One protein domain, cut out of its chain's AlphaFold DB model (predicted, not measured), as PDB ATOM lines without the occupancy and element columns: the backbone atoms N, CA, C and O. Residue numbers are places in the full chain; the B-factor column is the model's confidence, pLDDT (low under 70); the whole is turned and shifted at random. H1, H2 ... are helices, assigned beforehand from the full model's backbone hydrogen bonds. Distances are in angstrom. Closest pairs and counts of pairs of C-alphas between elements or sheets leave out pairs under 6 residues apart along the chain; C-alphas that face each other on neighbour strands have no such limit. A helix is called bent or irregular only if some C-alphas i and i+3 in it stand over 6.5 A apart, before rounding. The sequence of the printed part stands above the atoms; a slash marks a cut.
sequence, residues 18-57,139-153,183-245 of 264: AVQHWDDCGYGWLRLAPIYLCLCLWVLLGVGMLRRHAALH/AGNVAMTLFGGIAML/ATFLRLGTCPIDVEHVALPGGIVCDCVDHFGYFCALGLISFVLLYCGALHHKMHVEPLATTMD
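This is residues 18 to 57, 139 to 153 and 183 to 245 of the 264 residues of an uncharacterized protein of Saprolegnia parasitica (strain CBS 223.65) (UniProt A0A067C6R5). Two long helices, H2 and H5, run side by side the same way, and the short helix H4 folds against H5 near the first residues of both, with H3 set off beyond H4 on the side away from H2. The long loop of residues 191 to 208 leads from H4 back to the start of H5, and residues 236 to 245, with the small H6, stick out at the other end. The printed part has 118 residues with six named helices, in the order H1, H2, H3, H4, H5, H6, and no named strand: the class is all helix. The whole is loose, with a radius of gyration of the C-alphas of 17.5 A, and elongated, spanning 54 by 32 by 22 A.

Start with H1, residues 28 to 31, which meets H2, residues 33 to 52, only through their tight link. Look next at H5, residues 209 to 236: H2 touches it with residues 34 to 42 alone, at a shallow tilt of 23 degrees, the same way, the closest C-alphas being those of Pro 34 and Cys 216, 6.8 A apart. H4, residues 183 to 190, is the hub, touching three helices. It forms a helical hairpin with H5, opposite ways at a shallow tilt of 34 degrees, only just short of steep; H5 touches it with residues 212 to 223 alone, and the closest C-alphas, those of Gly 189 and Cys 216, are 3.8 A apart. H4 touches H2 at a steep tilt of 55 degrees, opposite ways, with the C-alphas of Pro 34 and Thr 190 closest at 6.0 A. H3, residues 139 to 153, only just touches H4, with 3 pairs of C-alphas within 8 A, about perpendicular at 73 degrees; the closest are those of Asn 141 and Thr 184, 6.4 A. H3 is apart from H5 and H2. The helix packing is part aligned, part crossed: 2 of the 4 touching pairs are at a shallow tilt. H6, residues 238 to 241, meets H5 only through their tight link. In H2, H3 and H4 every O i to N i+4 pair is within hydrogen-bond range, in H5 22 of 24; H1 and H6 are too short for such a pair.

Find C-alpha 28 at (150.302, 50.729, 167.645), where H1 begins; it is 5.9 A long. H2 is 28.0 A, H3 20.6 A and H4 10.3 A. From C-alpha 209 at (146.536, 49.587, 177.739), H5 runs 40.3 A; it is only just irregular, with C-alphas 210 and 213 6.6 A apart. H6, 5.1 A, ends at C-alpha 241, (163.814, 91.599, 181.266).

The two C-alphas farthest apart, those of Asp 24 and Asp 245, are 58.3 A apart. Residues 58 to 138 and 154 to 182 are not printed; the C-alphas across these cuts are 44.0 A apart at 57 and 139, and 20.8 A at 153 and 183. Of the links printed whole, that from H4 to H5 is long. The mean pLDDT of the printed part is 79.9; residues 53 to 57 and 235 to 245 are under 70.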
ATOM      1  N   ALA A  18     149.865  44.340 176.481       84.38
ATOM      2  CA  ALA A  18     151.080  44.982 176.984       84.38
ATOM      3  C   ALA A  18     151.724  45.876 175.908       84.38
ATOM      4  O   ALA A  18     151.608  45.585 174.718       84.38
ATOM      5  N   VAL A  19     152.453  46.921 176.317       84.00
ATOM      6  CA  VAL A  19     153.089  47.922 175.429       84.00
ATOM      7  C   VAL A  19     153.989  47.321 174.344       84.00
ATOM      8  O   VAL A  19     154.040  47.824 173.216       84.00
ATOM      9  N   GLN A  20     154.631  46.191 174.648       83.75
ATOM     10  CA  GLN A  20     155.467  45.443 173.705       83.75
ATOM     11  C   GLN A  20     154.662  44.872 172.523       83.75
ATOM     12  O   GLN A  20     155.183  44.814 171.415       83.75
ATOM     13  N   HIS A  21     153.383  44.538 172.728       85.19
ATOM     14  CA  HIS A  21     152.508  43.880 171.748       85.19
ATOM     15  C   HIS A  21     151.430  44.798 171.161       85.19
ATOM     16  O   HIS A  21     150.505  44.330 170.500       85.19
ATOM     17  N   TRP A  22     151.508  46.114 171.378       86.62
ATOM     18  CA  TRP A  22     150.486  47.033 170.868       86.62
ATOM     19  C   TRP A  22     150.311  46.971 169.352       86.62
ATOM     20  O   TRP A  22     149.187  47.128 168.883       86.62
ATOM     21  N   ASP A  23     151.375  46.717 168.591       86.62
ATOM     22  CA  ASP A  23     151.277  46.576 167.136       86.62
ATOM     23  C   ASP A  23     150.431  45.346 166.753       86.62
ATOM     24  O   ASP A  23     149.522  45.464 165.931       86.62
ATOM     25  N   ASP A  24     150.638  44.214 167.435       86.75
ATOM     26  CA  ASP A  24     149.890  42.965 167.224       86.75
ATOM     27  C   ASP A  24     148.414  43.095 167.637       86.75
ATOM     28  O   ASP A  24     147.517  42.544 167.000       86.75
ATOM     29  N   CYS A  25     148.150  43.863 168.694       85.62
ATOM     30  CA  CYS A  25     146.810  44.101 169.228       85.62
ATOM     31  C   CYS A  25     146.033  45.223 168.504       85.62
ATOM     32  O   CYS A  25     144.912  45.534 168.904       85.62
ATOM     33  N   GLY A  26     146.612  45.876 167.487       87.12
ATOM     34  CA  GLY A  26     145.979  46.995 166.765       87.12
ATOM     35  C   GLY A  26     146.023  48.353 167.490       87.12
ATOM     36  O   GLY A  26     145.376  49.315 167.077       87.12
ATOM     37  N   TYR A  27     146.816  48.452 168.554       87.62
ATOM     38  CA  TYR A  27     147.020  49.629 169.402       87.62
ATOM     39  C   TYR A  27     148.304  50.410 169.077       87.62
ATOM     40  O   TYR A  27     148.623  51.370 169.774       87.62
ATOM     41  N   GLY A  28     149.036  50.069 168.010       86.00
ATOM     42  CA  GLY A  28     150.302  50.729 167.645       86.00
ATOM     43  C   GLY A  28     150.207  52.257 167.493       86.00
ATOM     44  O   GLY A  28     151.148  52.989 167.805       86.00
ATOM     45  N   TRP A  29     149.031  52.774 167.115       88.56
ATOM     46  CA  TRP A  29     148.765  54.213 167.011       88.56
ATOM     47  C   TRP A  29     148.897  54.966 168.351       88.56
ATOM     48  O   TRP A  29     149.232  56.153 168.345       88.56
ATOM     49  N   LEU A  30     148.706  54.291 169.494       89.00
ATOM     50  CA  LEU A  30     148.832  54.881 170.836       89.00
ATOM     51  C   LEU A  30     150.265  55.311 171.167       89.00
ATOM     52  O   LEU A  30     150.447  56.182 172.009       89.00
ATOM     53  N   ARG A  31     151.281  54.787 170.467       85.31
ATOM     54  CA  ARG A  31     152.674  55.240 170.637       85.31
ATOM     55  C   ARG A  31     152.886  56.666 170.129       85.31
ATOM     56  O   ARG A  31     153.633  57.439 170.720       85.31
ATOM     57  N   LEU A  32     152.224  57.022 169.027       85.94
ATOM     58  CA  LEU A  32     152.396  58.317 168.361       85.94
ATOM     59  C   LEU A  32     151.313  59.330 168.738       85.94
ATOM     60  O   LEU A  32     151.555  60.537 168.674       85.94
ATOM     61  N   ALA A  33     150.126  58.869 169.137       89.06
ATOM     62  CA  ALA A  33     149.002  59.745 169.447       89.06
ATOM     63  C   ALA A  33     149.311  60.813 170.516       89.06
ATOM     64  O   ALA A  33     149.012  61.979 170.249       89.06
ATOM     65  N   PRO A  34     149.957  60.505 171.662       86.69
ATOM     66  CA  PRO A  34     150.297  61.523 172.656       86.69
ATOM     67  C   PRO A  34     151.276  62.563 172.109       86.69
ATOM     68  O   PRO A  34     151.137  63.749 172.397       86.69
ATOM     69  N   ILE A  35     152.230  62.147 171.268       85.81
ATOM     70  CA  ILE A  35     153.220  63.042 170.651       85.81
ATOM     71  C   ILE A  35     152.518  64.033 169.722       85.81
ATOM     72  O   ILE A  35     152.700  65.245 169.855       85.81
ATOM     73  N   TYR A  36     151.680  63.533 168.809       86.44
ATOM     74  CA  TYR A  36     150.921  64.390 167.899       86.44
ATOM     75  C   TYR A  36     149.954  65.297 168.644       86.44
ATOM     76  O   TYR A  36     149.805  66.462 168.283       86.44
ATOM     77  N   LEU A  37     149.321  64.798 169.703       89.00
ATOM     78  CA  LEU A  37     148.409  65.591 170.507       89.00
ATOM     79  C   LEU A  37     149.153  66.719 171.234       89.00
ATOM     80  O   LEU A  37     148.715  67.868 171.158       89.00
ATOM     81  N   CYS A  38     150.294  66.436 171.867       86.12
ATOM     82  CA  CYS A  38     151.146  67.454 172.485       86.12
ATOM     83  C   CYS A  38     151.614  68.495 171.462       86.12
ATOM     84  O   CYS A  38     151.520  69.692 171.731       86.12
ATOM     85  N   LEU A  39     152.050  68.065 170.274       86.62
ATOM     86  CA  LEU A  39     152.457  68.962 169.190       86.62
ATOM     87  C   LEU A  39     151.298  69.856 168.728       86.62
ATOM     88  O   LEU A  39     151.454  71.073 168.630       86.62
ATOM     89  N   CYS A  40     150.124  69.274 168.481       89.19
ATOM     90  CA  CYS A  40     148.924  70.008 168.093       89.19
ATOM     91  C   CYS A  40     148.528  71.030 169.163       89.19
ATOM     92  O   CYS A  40     148.290  72.190 168.833       89.19
ATOM     93  N   LEU A  41     148.496  70.637 170.440       88.44
ATOM     94  CA  LEU A  41     148.200  71.550 171.546       88.44
ATOM     95  C   LEU A  41     149.227  72.674 171.639       88.44
ATOM     96  O   LEU A  41     148.839  73.829 171.784       88.44
ATOM     97  N   TRP A  42     150.512  72.354 171.515       86.50
ATOM     98  CA  TRP A  42     151.593  73.332 171.547       86.50
ATOM     99  C   TRP A  42     151.441  74.377 170.436       86.50
ATOM    100  O   TRP A  42     151.437  75.577 170.714       86.50
ATOM    101  N   VAL A  43     151.207  73.940 169.194       85.25
ATOM    102  CA  VAL A  43     150.981  74.841 168.054       85.25
ATOM    103  C   VAL A  43     149.705  75.664 168.245       85.25
ATOM    104  O   VAL A  43     149.732  76.883 168.075       85.25
ATOM    105  N   LEU A  44     148.583  75.039 168.613       89.25
ATOM    106  CA  LEU A  44     147.295  75.725 168.750       89.25
ATOM    107  C   LEU A  44     147.302  76.748 169.890       89.25
ATOM    108  O   LEU A  44     146.837  77.873 169.699       89.25
ATOM    109  N   LEU A  45     147.847  76.389 171.055       85.56
ATOM    110  CA  LEU A  45     147.988  77.297 172.194       85.56
ATOM    111  C   LEU A  45     148.978  78.420 171.874       85.56
ATOM    112  O   LEU A  45     148.650  79.587 172.088       85.56
ATOM    113  N   GLY A  46     150.136  78.093 171.292       78.75
ATOM    114  CA  GLY A  46     151.137  79.075 170.881       78.75
ATOM    115  C   GLY A  46     150.570  80.096 169.892       78.75
ATOM    116  O   GLY A  46     150.633  81.302 170.134       78.75
ATOM    117  N   VAL A  47     149.922  79.633 168.819       81.75
ATOM    118  CA  VAL A  47     149.268  80.502 167.824       81.75
ATOM    119  C   VAL A  47     148.111  81.285 168.445       81.75
ATOM    120  O   VAL A  47     147.979  82.485 168.198       81.75
ATOM    121  N   GLY A  48     147.268  80.639 169.255       83.62
ATOM    122  CA  GLY A  48     146.132  81.277 169.916       83.62
ATOM    123  C   GLY A  48     146.560  82.425 170.829       83.62
ATOM    124  O   GLY A  48     145.968  83.506 170.795       83.62
ATOM    125  N   MET A  49     147.634  82.231 171.592       75.19
ATOM    126  CA  MET A  49     148.195  83.265 172.455       75.19
ATOM    127  C   MET A  49     148.894  84.372 171.663       75.19
ATOM    128  O   MET A  49     148.676  85.552 171.948       75.19
ATOM    129  N   LEU A  50     149.639  84.023 170.611       72.00
ATOM    130  CA  LEU A  50     150.292  85.000 169.739       72.00
ATOM    131  C   LEU A  50     149.276  85.907 169.019       72.00
ATOM    132  O   LEU A  50     149.522  87.101 168.829       72.00
ATOM    133  N   ARG A  51     148.101  85.363 168.665       76.50
ATOM    134  CA  ARG A  51     146.971  86.130 168.115       76.50
ATOM    135  C   ARG A  51     146.369  87.092 169.140       76.50
ATOM    136  O   ARG A  51     146.085  88.233 168.782       76.50
ATOM    137  N   ARG A  52     146.192  86.665 170.397       73.81
ATOM    138  CA  ARG A  52     145.599  87.501 171.461       73.81
ATOM    139  C   ARG A  52     146.448  88.727 171.808       73.81
ATOM    140  O   ARG A  52     145.884  89.776 172.089       73.81
ATOM    141  N   HIS A  53     147.776  88.620 171.755       63.62
ATOM    142  CA  HIS A  53     148.684  89.693 172.187       63.62
ATOM    143  C   HIS A  53     149.179  90.629 171.070       63.62
ATOM    144  O   HIS A  53     150.160  91.338 171.262       63.62
ATOM    145  N   ALA A  54     148.522  90.662 169.902       56.50
ATOM    146  CA  ALA A  54     148.860  91.541 168.769       56.50
ATOM    147  C   ALA A  54     150.311  91.427 168.230       56.50
ATOM    148  O   ALA A  54     150.674  92.140 167.296       56.50
ATOM    149  N   ALA A  55     151.123  90.489 168.730       53.78
ATOM    150  CA  ALA A  55     152.505  90.278 168.302       53.78
ATOM    151  C   ALA A  55     152.599  89.909 166.812       53.78
ATOM    152  O   ALA A  55     153.504  90.367 166.122       53.78
ATOM    153  N   LEU A  56     151.612  89.178 166.276       50.12
ATOM    154  CA  LEU A  56     151.499  88.927 164.832       50.12
ATOM    155  C   LEU A  56     151.252  90.210 164.027       50.12
ATOM    156  O   LEU A  56     151.813  90.365 162.948       50.12
ATOM    157  N   HIS A  57     150.474  91.160 164.556       49.41
ATOM    158  CA  HIS A  57     150.276  92.455 163.894       49.41
ATOM    159  C   HIS A  57     151.548  93.318 163.924       49.41
ATOM    160  O   HIS A  57     151.722  94.145 163.038       49.41
ATOM    161  N   ALA A 139     162.667  58.386 188.206       77.50
ATOM    162  CA  ALA A 139     162.268  58.745 189.563       77.50
ATOM    163  C   ALA A 139     162.826  60.101 190.030       77.50
ATOM    164  O   ALA A 139     162.120  60.869 190.681       77.50
ATOM    165  N   GLY A 140     164.077  60.425 189.694       79.50
ATOM    166  CA  GLY A 140     164.691  61.697 190.068       79.50
ATOM    167  C   GLY A 140     164.118  62.872 189.278       79.50
ATOM    168  O   GLY A 140     163.857  63.928 189.853       79.50
ATOM    169  N   ASN A 141     163.826  62.674 187.991       79.06
ATOM    170  CA  ASN A 141     163.145  63.683 187.181       79.06
ATOM    171  C   ASN A 141     161.715  63.933 187.679       79.06
ATOM    172  O   ASN A 141     161.325  65.085 187.856       79.06
ATOM    173  N   VAL A 142     160.966  62.872 187.995       81.56
ATOM    174  CA  VAL A 142     159.629  62.969 188.605       81.56
ATOM    175  C   VAL A 142     159.690  63.653 189.974       81.56
ATOM    176  O   VAL A 142     158.879  64.528 190.263       81.56
ATOM    177  N   ALA A 143     160.673  63.330 190.817       83.56
ATOM    178  CA  ALA A 143     160.848  63.999 192.105       83.56
ATOM    179  C   ALA A 143     161.142  65.498 191.935       83.56
ATOM    180  O   ALA A 143     160.585  66.328 192.655       83.56
ATOM    181  N   MET A 144     161.977  65.859 190.958       81.62
ATOM    182  CA  MET A 144     162.304  67.248 190.649       81.62
ATOM    183  C   MET A 144     161.095  68.018 190.101       81.62
ATOM    184  O   MET A 144     160.863  69.156 190.515       81.62
ATOM    185  N   THR A 145     160.295  67.409 189.217       83.12
ATOM    186  CA  THR A 145     159.067  68.030 188.693       83.12
ATOM    187  C   THR A 145     158.028  68.218 189.795       83.12
ATOM    188  O   THR A 145     157.457  69.303 189.910       83.12
ATOM    189  N   LEU A 146     157.837  67.214 190.656       84.88
ATOM    190  CA  LEU A 146     156.948  67.290 191.813       84.88
ATOM    191  C   LEU A 146     157.403  68.372 192.785       84.88
ATOM    192  O   LEU A 146     156.592  69.203 193.184       84.88
ATOM    193  N   PHE A 147     158.689  68.416 193.134       85.69
ATOM    194  CA  PHE A 147     159.219  69.444 194.024       85.69
ATOM    195  C   PHE A 147     159.030  70.849 193.439       85.69
ATOM    196  O   PHE A 147     158.561  71.744 194.138       85.69
ATOM    197  N   GLY A 148     159.322  71.035 192.146       81.25
ATOM    198  CA  GLY A 148     159.111  72.304 191.448       81.25
ATOM    199  C   GLY A 148     157.640  72.727 191.412       81.25
ATOM    200  O   GLY A 148     157.317  73.866 191.753       81.25
ATOM    201  N   GLY A 149     156.737  71.806 191.066       82.12
ATOM    202  CA  GLY A 149     155.297  72.057 191.005       82.12
ATOM    203  C   GLY A 149     154.670  72.318 192.377       82.12
ATOM    204  O   GLY A 149     153.899  73.265 192.533       82.12
ATOM    205  N   ILE A 150     155.045  71.539 193.396       85.56
ATOM    206  CA  ILE A 150     154.600  71.741 194.781       85.56
ATOM    207  C   ILE A 150     155.112  73.080 195.300       85.56
ATOM    208  O   ILE A 150     154.332  73.830 195.879       85.56
ATOM    209  N   ALA A 151     156.382  73.422 195.065       83.31
ATOM    210  CA  ALA A 151     156.911  74.725 195.449       83.31
ATOM    211  C   ALA A 151     156.087  75.855 194.813       83.31
ATOM    212  O   ALA A 151     155.679  76.776 195.517       83.31
ATOM    213  N   MET A 152     155.761  75.765 193.517       81.06
ATOM    214  CA  MET A 152     154.888  76.753 192.879       81.06
ATOM    215  C   MET A 152     153.518  76.837 193.551       81.06
ATOM    216  O   MET A 152     153.111  77.928 193.941       81.06
ATOM    217  N   LEU A 153     152.829  75.709 193.737       83.25
ATOM    218  CA  LEU A 153     151.490  75.668 194.334       83.25
ATOM    219  C   LEU A 153     151.469  76.177 195.779       83.25
ATOM    220  O   LEU A 153     150.567  76.920 196.153       83.25
ATOM    221  N   ALA A 183     160.256  66.802 179.106       83.19
ATOM    222  CA  ALA A 183     160.715  65.457 178.778       83.19
ATOM    223  C   ALA A 183     160.107  64.405 179.720       83.19
ATOM    224  O   ALA A 183     159.690  63.341 179.267       83.19
ATOM    225  N   THR A 184     159.991  64.716 181.014       83.75
ATOM    226  CA  THR A 184     159.356  63.828 182.001       83.75
ATOM    227  C   THR A 184     157.873  63.637 181.714       83.75
ATOM    228  O   THR A 184     157.391  62.509 181.721       83.75
ATOM    229  N   PHE A 185     157.139  64.715 181.427       86.81
ATOM    230  CA  PHE A 185     155.710  64.628 181.119       86.81
ATOM    231  C   PHE A 185     155.437  63.908 179.801       86.81
ATOM    232  O   PHE A 185     154.476  63.145 179.715       86.81
ATOM    233  N   LEU A 186     156.299  64.098 178.800       85.06
ATOM    234  CA  LEU A 186     156.240  63.340 177.554       85.06
ATOM    235  C   LEU A 186     156.490  61.856 177.806       85.06
ATOM    236  O   LEU A 186     155.672  61.053 177.382       85.06
ATOM    237  N   ARG A 187     157.540  61.490 178.553       84.06
ATOM    238  CA  ARG A 187     157.811  60.086 178.912       84.06
ATOM    239  C   ARG A 187     156.648  59.450 179.664       84.06
ATOM    240  O   ARG A 187     156.225  58.357 179.299       84.06
ATOM    241  N   LEU A 188     156.093  60.163 180.644       85.62
ATOM    242  CA  LEU A 188     154.913  59.728 181.388       85.62
ATOM    243  C   LEU A 188     153.715  59.504 180.455       85.62
ATOM    244  O   LEU A 188     152.980  58.538 180.620       85.62
ATOM    245  N   GLY A 189     153.529  60.384 179.467       85.94
ATOM    246  CA  GLY A 189     152.401  60.311 178.548       85.94
ATOM    247  C   GLY A 189     152.557  59.307 177.402       85.94
ATOM    248  O   GLY A 189     151.552  58.814 176.900       85.94
ATOM    249  N   THR A 190     153.787  59.006 176.975       85.56
ATOM    250  CA  THR A 190     154.064  58.088 175.858       85.56
ATOM    251  C   THR A 190     154.399  56.673 176.303       85.56
ATOM    252  O   THR A 190     154.305  55.777 175.475       85.56
ATOM    253  N   CYS A 191     154.799  56.471 177.565       86.69
ATOM    254  CA  CYS A 191     155.237  55.183 178.111       86.69
ATOM    255  C   CYS A 191     156.217  54.446 177.168       86.69
ATOM    256  O   CYS A 191     155.863  53.436 176.558       86.69
ATOM    257  N   PRO A 192     157.431  54.989 176.948       83.81
ATOM    258  CA  PRO A 192     158.376  54.406 176.001       83.81
ATOM    259  C   PRO A 192     158.823  53.007 176.442       83.81
ATOM    260  O   PRO A 192     158.956  52.740 177.634       83.81
ATOM    261  N   ILE A 193     159.083  52.132 175.473       80.88
ATOM    262  CA  ILE A 193     159.591  50.774 175.710       80.88
ATOM    263  C   ILE A 193     161.058  50.866 176.163       80.88
ATOM    264  O   ILE A 193     161.761  51.800 175.778       80.88
ATOM    265  N   ASP A 194     161.501  49.910 176.982       71.38
ATOM    266  CA  ASP A 194     162.888  49.767 177.461       71.38
ATOM    267  C   ASP A 194     163.399  50.908 178.360       71.38
ATOM    268  O   ASP A 194     164.604  51.075 178.560       71.38
ATOM    269  N   VAL A 195     162.486  51.679 178.953       73.50
ATOM    270  CA  VAL A 195     162.799  52.684 179.976       73.50
ATOM    271  C   VAL A 195     162.230  52.229 181.317       73.50
ATOM    272  O   VAL A 195     161.154  51.647 181.369       73.50
ATOM    273  N   GLU A 196     162.956  52.470 182.411       76.00
ATOM    274  CA  GLU A 196     162.453  52.190 183.759       76.00
ATOM    275  C   GLU A 196     161.309  53.138 184.126       76.00
ATOM    276  O   GLU A 196     161.548  54.301 184.448       76.00
ATOM    277  N   HIS A 197     160.079  52.626 184.137       79.25
ATOM    278  CA  HIS A 197     158.910  53.420 184.503       79.25
ATOM    279  C   HIS A 197     158.745  53.560 186.015       79.25
ATOM    280  O   HIS A 197     158.918  52.612 186.789       79.25
ATOM    281  N   VAL A 198     158.310  54.741 186.450       78.56
ATOM    282  CA  VAL A 198     157.920  54.974 187.842       78.56
ATOM    283  C   VAL A 198     156.585  54.286 188.136       78.56
ATOM    284  O   VAL A 198     155.536  54.670 187.619       78.56
ATOM    285  N   ALA A 199     156.611  53.293 189.028       80.81
ATOM    286  CA  ALA A 199     155.398  52.669 189.541       80.81
ATOM    287  C   ALA A 199     154.654  53.631 190.485       80.81
ATOM    288  O   ALA A 199     155.213  54.126 191.469       80.81
ATOM    289  N   LEU A 200     153.374  53.872 190.203       77.00
ATOM    290  CA  LEU A 200     152.488  54.623 191.094       77.00
ATOM    291  C   LEU A 200     152.210  53.826 192.386       77.00
ATOM    292  O   LEU A 200     152.346  52.595 192.397       77.00
ATOM    293  N   PRO A 201     151.800  54.489 193.491       77.19
ATOM    294  CA  PRO A 201     151.391  53.795 194.710       77.19
ATOM    295  C   PRO A 201     150.316  52.749 194.384       77.19
ATOM    296  O   PRO A 201     149.283  53.073 193.806       77.19
ATOM    297  N   GLY A 202     150.592  51.488 194.726       71.81
ATOM    298  CA  GLY A 202     149.785  50.334 194.306       71.81
ATOM    299  C   GLY A 202     150.416  49.476 193.203       71.81
ATOM    300  O   GLY A 202     149.822  48.476 192.819       71.81
ATOM    301  N   GLY A 203     151.614  49.820 192.714       78.19
ATOM    302  CA  GLY A 203     152.336  49.019 191.717       78.19
ATOM    303  C   GLY A 203     151.772  49.141 190.301       78.19
ATOM    304  O   GLY A 203     152.054  48.295 189.456       78.19
ATOM    305  N   ILE A 204     150.967  50.176 190.046       81.81
ATOM    306  CA  ILE A 204     150.375  50.441 188.735       81.81
ATOM    307  C   ILE A 204     151.451  51.064 187.841       81.81
ATOM    308  O   ILE A 204     152.071  52.063 188.213       81.81
ATOM    309  N   VAL A 205     151.652  50.471 186.665       85.88
ATOM    310  CA  VAL A 205     152.633  50.890 185.654       85.88
ATOM    311  C   VAL A 205     151.902  51.203 184.346       85.88
ATOM    312  O   VAL A 205     150.798  50.705 184.113       85.88
ATOM    313  N   CYS A 206     152.503  52.030 183.491       86.44
ATOM    314  CA  CYS A 206     151.930  52.430 182.205       86.44
ATOM    315  C   CYS A 206     151.992  51.340 181.114       86.44
ATOM    316  O   CYS A 206     151.463  51.548 180.025       86.44
ATOM    317  N   ASP A 207     152.577  50.175 181.414       84.94
ATOM    318  CA  ASP A 207     152.813  49.083 180.458       84.94
ATOM    319  C   ASP A 207     151.543  48.428 179.897       84.94
ATOM    320  O   ASP A 207     151.602  47.737 178.880       84.94
ATOM    321  N   CYS A 208     150.393  48.628 180.539       86.31
ATOM    322  CA  CYS A 208     149.125  48.014 180.147       86.31
ATOM    323  C   CYS A 208     148.183  49.053 179.527       86.31
ATOM    324  O   CYS A 208     148.049  50.157 180.062       86.31
ATOM    325  N   VAL A 209     147.471  48.684 178.452       86.38
ATOM    326  CA  VAL A 209     146.536  49.587 177.739       86.38
ATOM    327  C   VAL A 209     145.506  50.230 178.678       86.38
ATOM    328  O   VAL A 209     145.258  51.430 178.577       86.38
ATOM    329  N   ASP A 210     144.963  49.475 179.635       85.69
ATOM    330  CA  ASP A 210     143.929  49.966 180.561       85.69
ATOM    331  C   ASP A 210     144.411  51.127 181.435       85.69
ATOM    332  O   ASP A 210     143.656  52.046 181.760       85.69
ATOM    333  N   HIS A 211     145.691  51.106 181.809       86.06
ATOM    334  CA  HIS A 211     146.294  52.145 182.636       86.06
ATOM    335  C   HIS A 211     146.887  53.276 181.800       86.06
ATOM    336  O   HIS A 211     146.948  54.412 182.275       86.06
ATOM    337  N   PHE A 212     147.271  53.000 180.551       88.69
ATOM    338  CA  PHE A 212     147.901  53.966 179.656       88.69
ATOM    339  C   PHE A 212     147.106  55.270 179.540       88.69
ATOM    340  O   PHE A 212     147.689  56.350 179.603       88.69
ATOM    341  N   GLY A 213     145.774  55.191 179.452       89.62
ATOM    342  CA  GLY A 213     144.915  56.375 179.375       89.62
ATOM    343  C   GLY A 213     145.114  57.350 180.545       89.62
ATOM    344  O   GLY A 213     145.175  58.561 180.327       89.62
ATOM    345  N   TYR A 214     145.287  56.841 181.769       89.50
ATOM    346  CA  TYR A 214     145.526  57.669 182.956       89.50
ATOM    347  C   TYR A 214     146.894  58.350 182.912       89.50
ATOM    348  O   TYR A 214     146.989  59.550 183.169       89.50
ATOM    349  N   PHE A 215     147.942  57.607 182.555       90.12
ATOM    350  CA  PHE A 215     149.301  58.138 182.428       90.12
ATOM    351  C   PHE A 215     149.406  59.168 181.294       90.12
ATOM    352  O   PHE A 215     149.946  60.259 181.495       90.12
ATOM    353  N   CYS A 216     148.790  58.878 180.144       91.19
ATOM    354  CA  CYS A 216     148.663  59.794 179.013       91.19
ATOM    355  C   CYS A 216     147.943  61.087 179.413       91.19
ATOM    356  O   CYS A 216     148.452  62.179 179.157       91.19
ATOM    357  N   ALA A 217     146.781  60.990 180.065       92.00
ATOM    358  CA  ALA A 217     146.028  62.157 180.513       92.00
ATOM    359  C   ALA A 217     146.814  62.988 181.535       92.00
ATOM    360  O   ALA A 217     146.850  64.215 181.431       92.00
ATOM    361  N   LEU A 218     147.481  62.335 182.491       90.94
ATOM    362  CA  LEU A 218     148.297  63.002 183.501       90.94
ATOM    363  C   LEU A 218     149.466  63.765 182.862       90.94
ATOM    364  O   LEU A 218     149.621  64.957 183.118       90.94
ATOM    365  N   GLY A 219     150.233  63.115 181.980       89.38
ATOM    366  CA  GLY A 219     151.337  63.750 181.256       89.38
ATOM    367  C   GLY A 219     150.878  64.944 180.413       89.38
ATOM    368  O   GLY A 219     151.490  66.009 180.451       89.38
ATOM    369  N   LEU A 220     149.748  64.806 179.717       90.56
ATOM    370  CA  LEU A 220     149.153  65.850 178.880       90.56
ATOM    371  C   LEU A 220     148.673  67.051 179.707       90.56
ATOM    372  O   LEU A 220     148.991  68.192 179.371       90.56
ATOM    373  N   ILE A 221     147.953  66.820 180.810       91.19
ATOM    374  CA  ILE A 221     147.503  67.890 181.713       91.19
ATOM    375  C   ILE A 221     148.713  68.632 182.287       91.19
ATOM    376  O   ILE A 221     148.754  69.863 182.248       91.19
ATOM    377  N   SER A 222     149.720  67.900 182.769       90.06
ATOM    378  CA  SER A 222     150.957  68.485 183.287       90.06
ATOM    379  C   SER A 222     151.698  69.301 182.226       90.06
ATOM    380  O   SER A 222     152.131  70.418 182.515       90.06
ATOM    381  N   PHE A 223     151.782  68.803 180.988       89.56
ATOM    382  CA  PHE A 223     152.368  69.531 179.864       89.56
ATOM    383  C   PHE A 223     151.617  70.833 179.570       89.56
ATOM    384  O   PHE A 223     152.245  71.883 179.463       89.56
ATOM    385  N   VAL A 224     150.283  70.801 179.488       89.69
ATOM    386  CA  VAL A 224     149.472  71.998 179.218       89.69
ATOM    387  C   VAL A 224     149.622  73.028 180.333       89.69
ATOM    388  O   VAL A 224     149.794  74.211 180.045       89.69
ATOM    389  N   LEU A 225     149.588  72.604 181.599       88.50
ATOM    390  CA  LEU A 225     149.775  73.503 182.739       88.50
ATOM    391  C   LEU A 225     151.171  74.133 182.734       88.50
ATOM    392  O   LEU A 225     151.283  75.350 182.887       88.50
ATOM    393  N   LEU A 226     152.217  73.334 182.505       87.69
ATOM    394  CA  LEU A 226     153.588  73.830 182.417       87.69
ATOM    395  C   LEU A 226     153.758  74.790 181.239       87.69
ATOM    396  O   LEU A 226     154.332  75.860 181.407       87.69
ATOM    397  N   TYR A 227     153.233  74.444 180.064       86.12
ATOM    398  CA  TYR A 227     153.344  75.265 178.863       86.12
ATOM    399  C   TYR A 227     152.592  76.591 179.004       86.12
ATOM    400  O   TYR A 227     153.149  77.652 178.725       86.12
ATOM    401  N   CYS A 228     151.357  76.562 179.510       85.62
ATOM    402  CA  CYS A 228     150.591  77.771 179.816       85.62
ATOM    403  C   CYS A 228     151.285  78.624 180.886       85.62
ATOM    404  O   CYS A 228     151.336  79.845 180.746       85.62
ATOM    405  N   GLY A 229     151.848  78.002 181.927       83.44
ATOM    406  CA  GLY A 229     152.619  78.682 182.968       83.44
ATOM    407  C   GLY A 229     153.882  79.344 182.417       83.44
ATOM    408  O   GLY A 229     154.118  80.523 182.679       83.44
ATOM    409  N   ALA A 230     154.643  78.627 181.588       84.56
ATOM    410  CA  ALA A 230     155.827  79.135 180.901       84.56
ATOM    411  C   ALA A 230     155.474  80.302 179.973       84.56
ATOM    412  O   ALA A 230     156.100  81.356 180.043       84.56
ATOM    413  N   LEU A 231     154.428  80.169 179.156       80.50
ATOM    414  CA  LEU A 231     153.964  81.249 178.288       80.50
ATOM    415  C   LEU A 231     153.476  82.461 179.084       80.50
ATOM    416  O   LEU A 231     153.824  83.593 178.754       80.50
ATOM    417  N   HIS A 232     152.699  82.250 180.145       80.06
ATOM    418  CA  HIS A 232     152.252  83.333 181.013       80.06
ATOM    419  C   HIS A 232     153.444  84.055 181.652       80.06
ATOM    420  O   HIS A 232     153.485  85.288 181.646       80.06
ATOM    421  N   HIS A 233     154.433  83.300 182.138       78.31
ATOM    422  CA  HIS A 233     155.676  83.831 182.686       78.31
ATOM    423  C   HIS A 233     156.451  84.647 181.647       78.31
ATOM    424  O   HIS A 233     156.776  85.806 181.908       78.31
ATOM    425  N   LYS A 234     156.660  84.107 180.440       76.00
ATOM    426  CA  LYS A 234     157.352  84.813 179.353       76.00
ATOM    427  C   LYS A 234     156.624  86.079 178.906       76.00
ATOM    428  O   LYS A 234     157.256  87.089 178.622       76.00
ATOM    429  N   MET A 235     155.294  86.076 178.871       69.75
ATOM    430  CA  MET A 235     154.542  87.246 178.411       69.75
ATOM    431  C   MET A 235     154.354  88.334 179.468       69.75
ATOM    432  O   MET A 235     154.267  89.497 179.092       69.75
ATOM    433  N   HIS A 236     154.262  87.993 180.758       67.38
ATOM    434  CA  HIS A 236     153.919  88.967 181.807       67.38
ATOM    435  C   HIS A 236     155.075  89.285 182.758       67.38
ATOM    436  O   HIS A 236     155.154  90.402 183.262       67.38
ATOM    437  N   VAL A 237     155.988  88.337 182.985       64.88
ATOM    438  CA  VAL A 237     157.118  88.502 183.915       64.88
ATOM    439  C   VAL A 237     158.422  88.784 183.166       64.88
ATOM    440  O   VAL A 237     159.187  89.662 183.567       64.88
ATOM    441  N   GLU A 238     158.651  88.122 182.028       59.72
ATOM    442  CA  GLU A 238     159.832  88.354 181.192       59.72
ATOM    443  C   GLU A 238     159.865  89.658 180.352       59.72
ATOM    444  O   GLU A 238     160.980  90.119 180.085       59.72
ATOM    445  N   PRO A 239     158.768  90.360 179.972       49.69
ATOM    446  CA  PRO A 239     158.893  91.603 179.199       49.69
ATOM    447  C   PRO A 239     159.639  92.705 179.965       49.69
ATOM    448  O   PRO A 239     160.227  93.584 179.342       49.69
ATOM    449  N   LEU A 240     159.725  92.626 181.296       45.56
ATOM    450  CA  LEU A 240     160.561  93.510 182.118       45.56
ATOM    451  C   LEU A 240     162.069  93.221 181.987       45.56
ATOM    452  O   LEU A 240     162.891  94.073 182.316       45.56
ATOM    453  N   ALA A 241     162.441  92.049 181.472       41.59
ATOM    454  CA  ALA A 241     163.814  91.599 181.266       41.59
ATOM    455  C   ALA A 241     164.270  91.656 179.791       41.59
ATOM    456  O   ALA A 241     165.397  91.244 179.491       41.59
ATOM    457  N   THR A 242     163.426  92.176 178.883       41.53
ATOM    458  CA  THR A 242     163.760  92.434 177.464       41.53
ATOM    459  C   THR A 242     164.696  93.619 177.262       41.53
ATOM    460  O   THR A 242     165.267  93.781 176.188       41.53
ATOM    461  N   THR A 243     165.000  94.379 178.311       45.41
ATOM    462  CA  THR A 243     166.209  95.200 178.314       45.41
ATOM    463  C   THR A 243     167.404  94.310 178.642       45.41
ATOM    464  O   THR A 243     168.039  94.423 179.698       45.41
ATOM    465  N   MET A 244     167.724  93.385 177.740       42.69
ATOM    466  CA  MET A 244     169.126  93.042 177.596       42.69
ATOM    467  C   MET A 244     169.800  94.347 177.197       42.69
ATOM    468  O   MET A 244     169.595  94.866 176.105       42.69
ATOM    469  N   ASP A 245     170.472  94.943 178.178       41.44
ATOM    470  CA  ASP A 245     171.321  96.112 178.027       41.44
ATOM    471  C   ASP A 245     172.446  95.667 177.086       41.44
ATOM    472  O   ASP A 245     173.503  95.203 177.525       41.44
TER     473      ASP A 245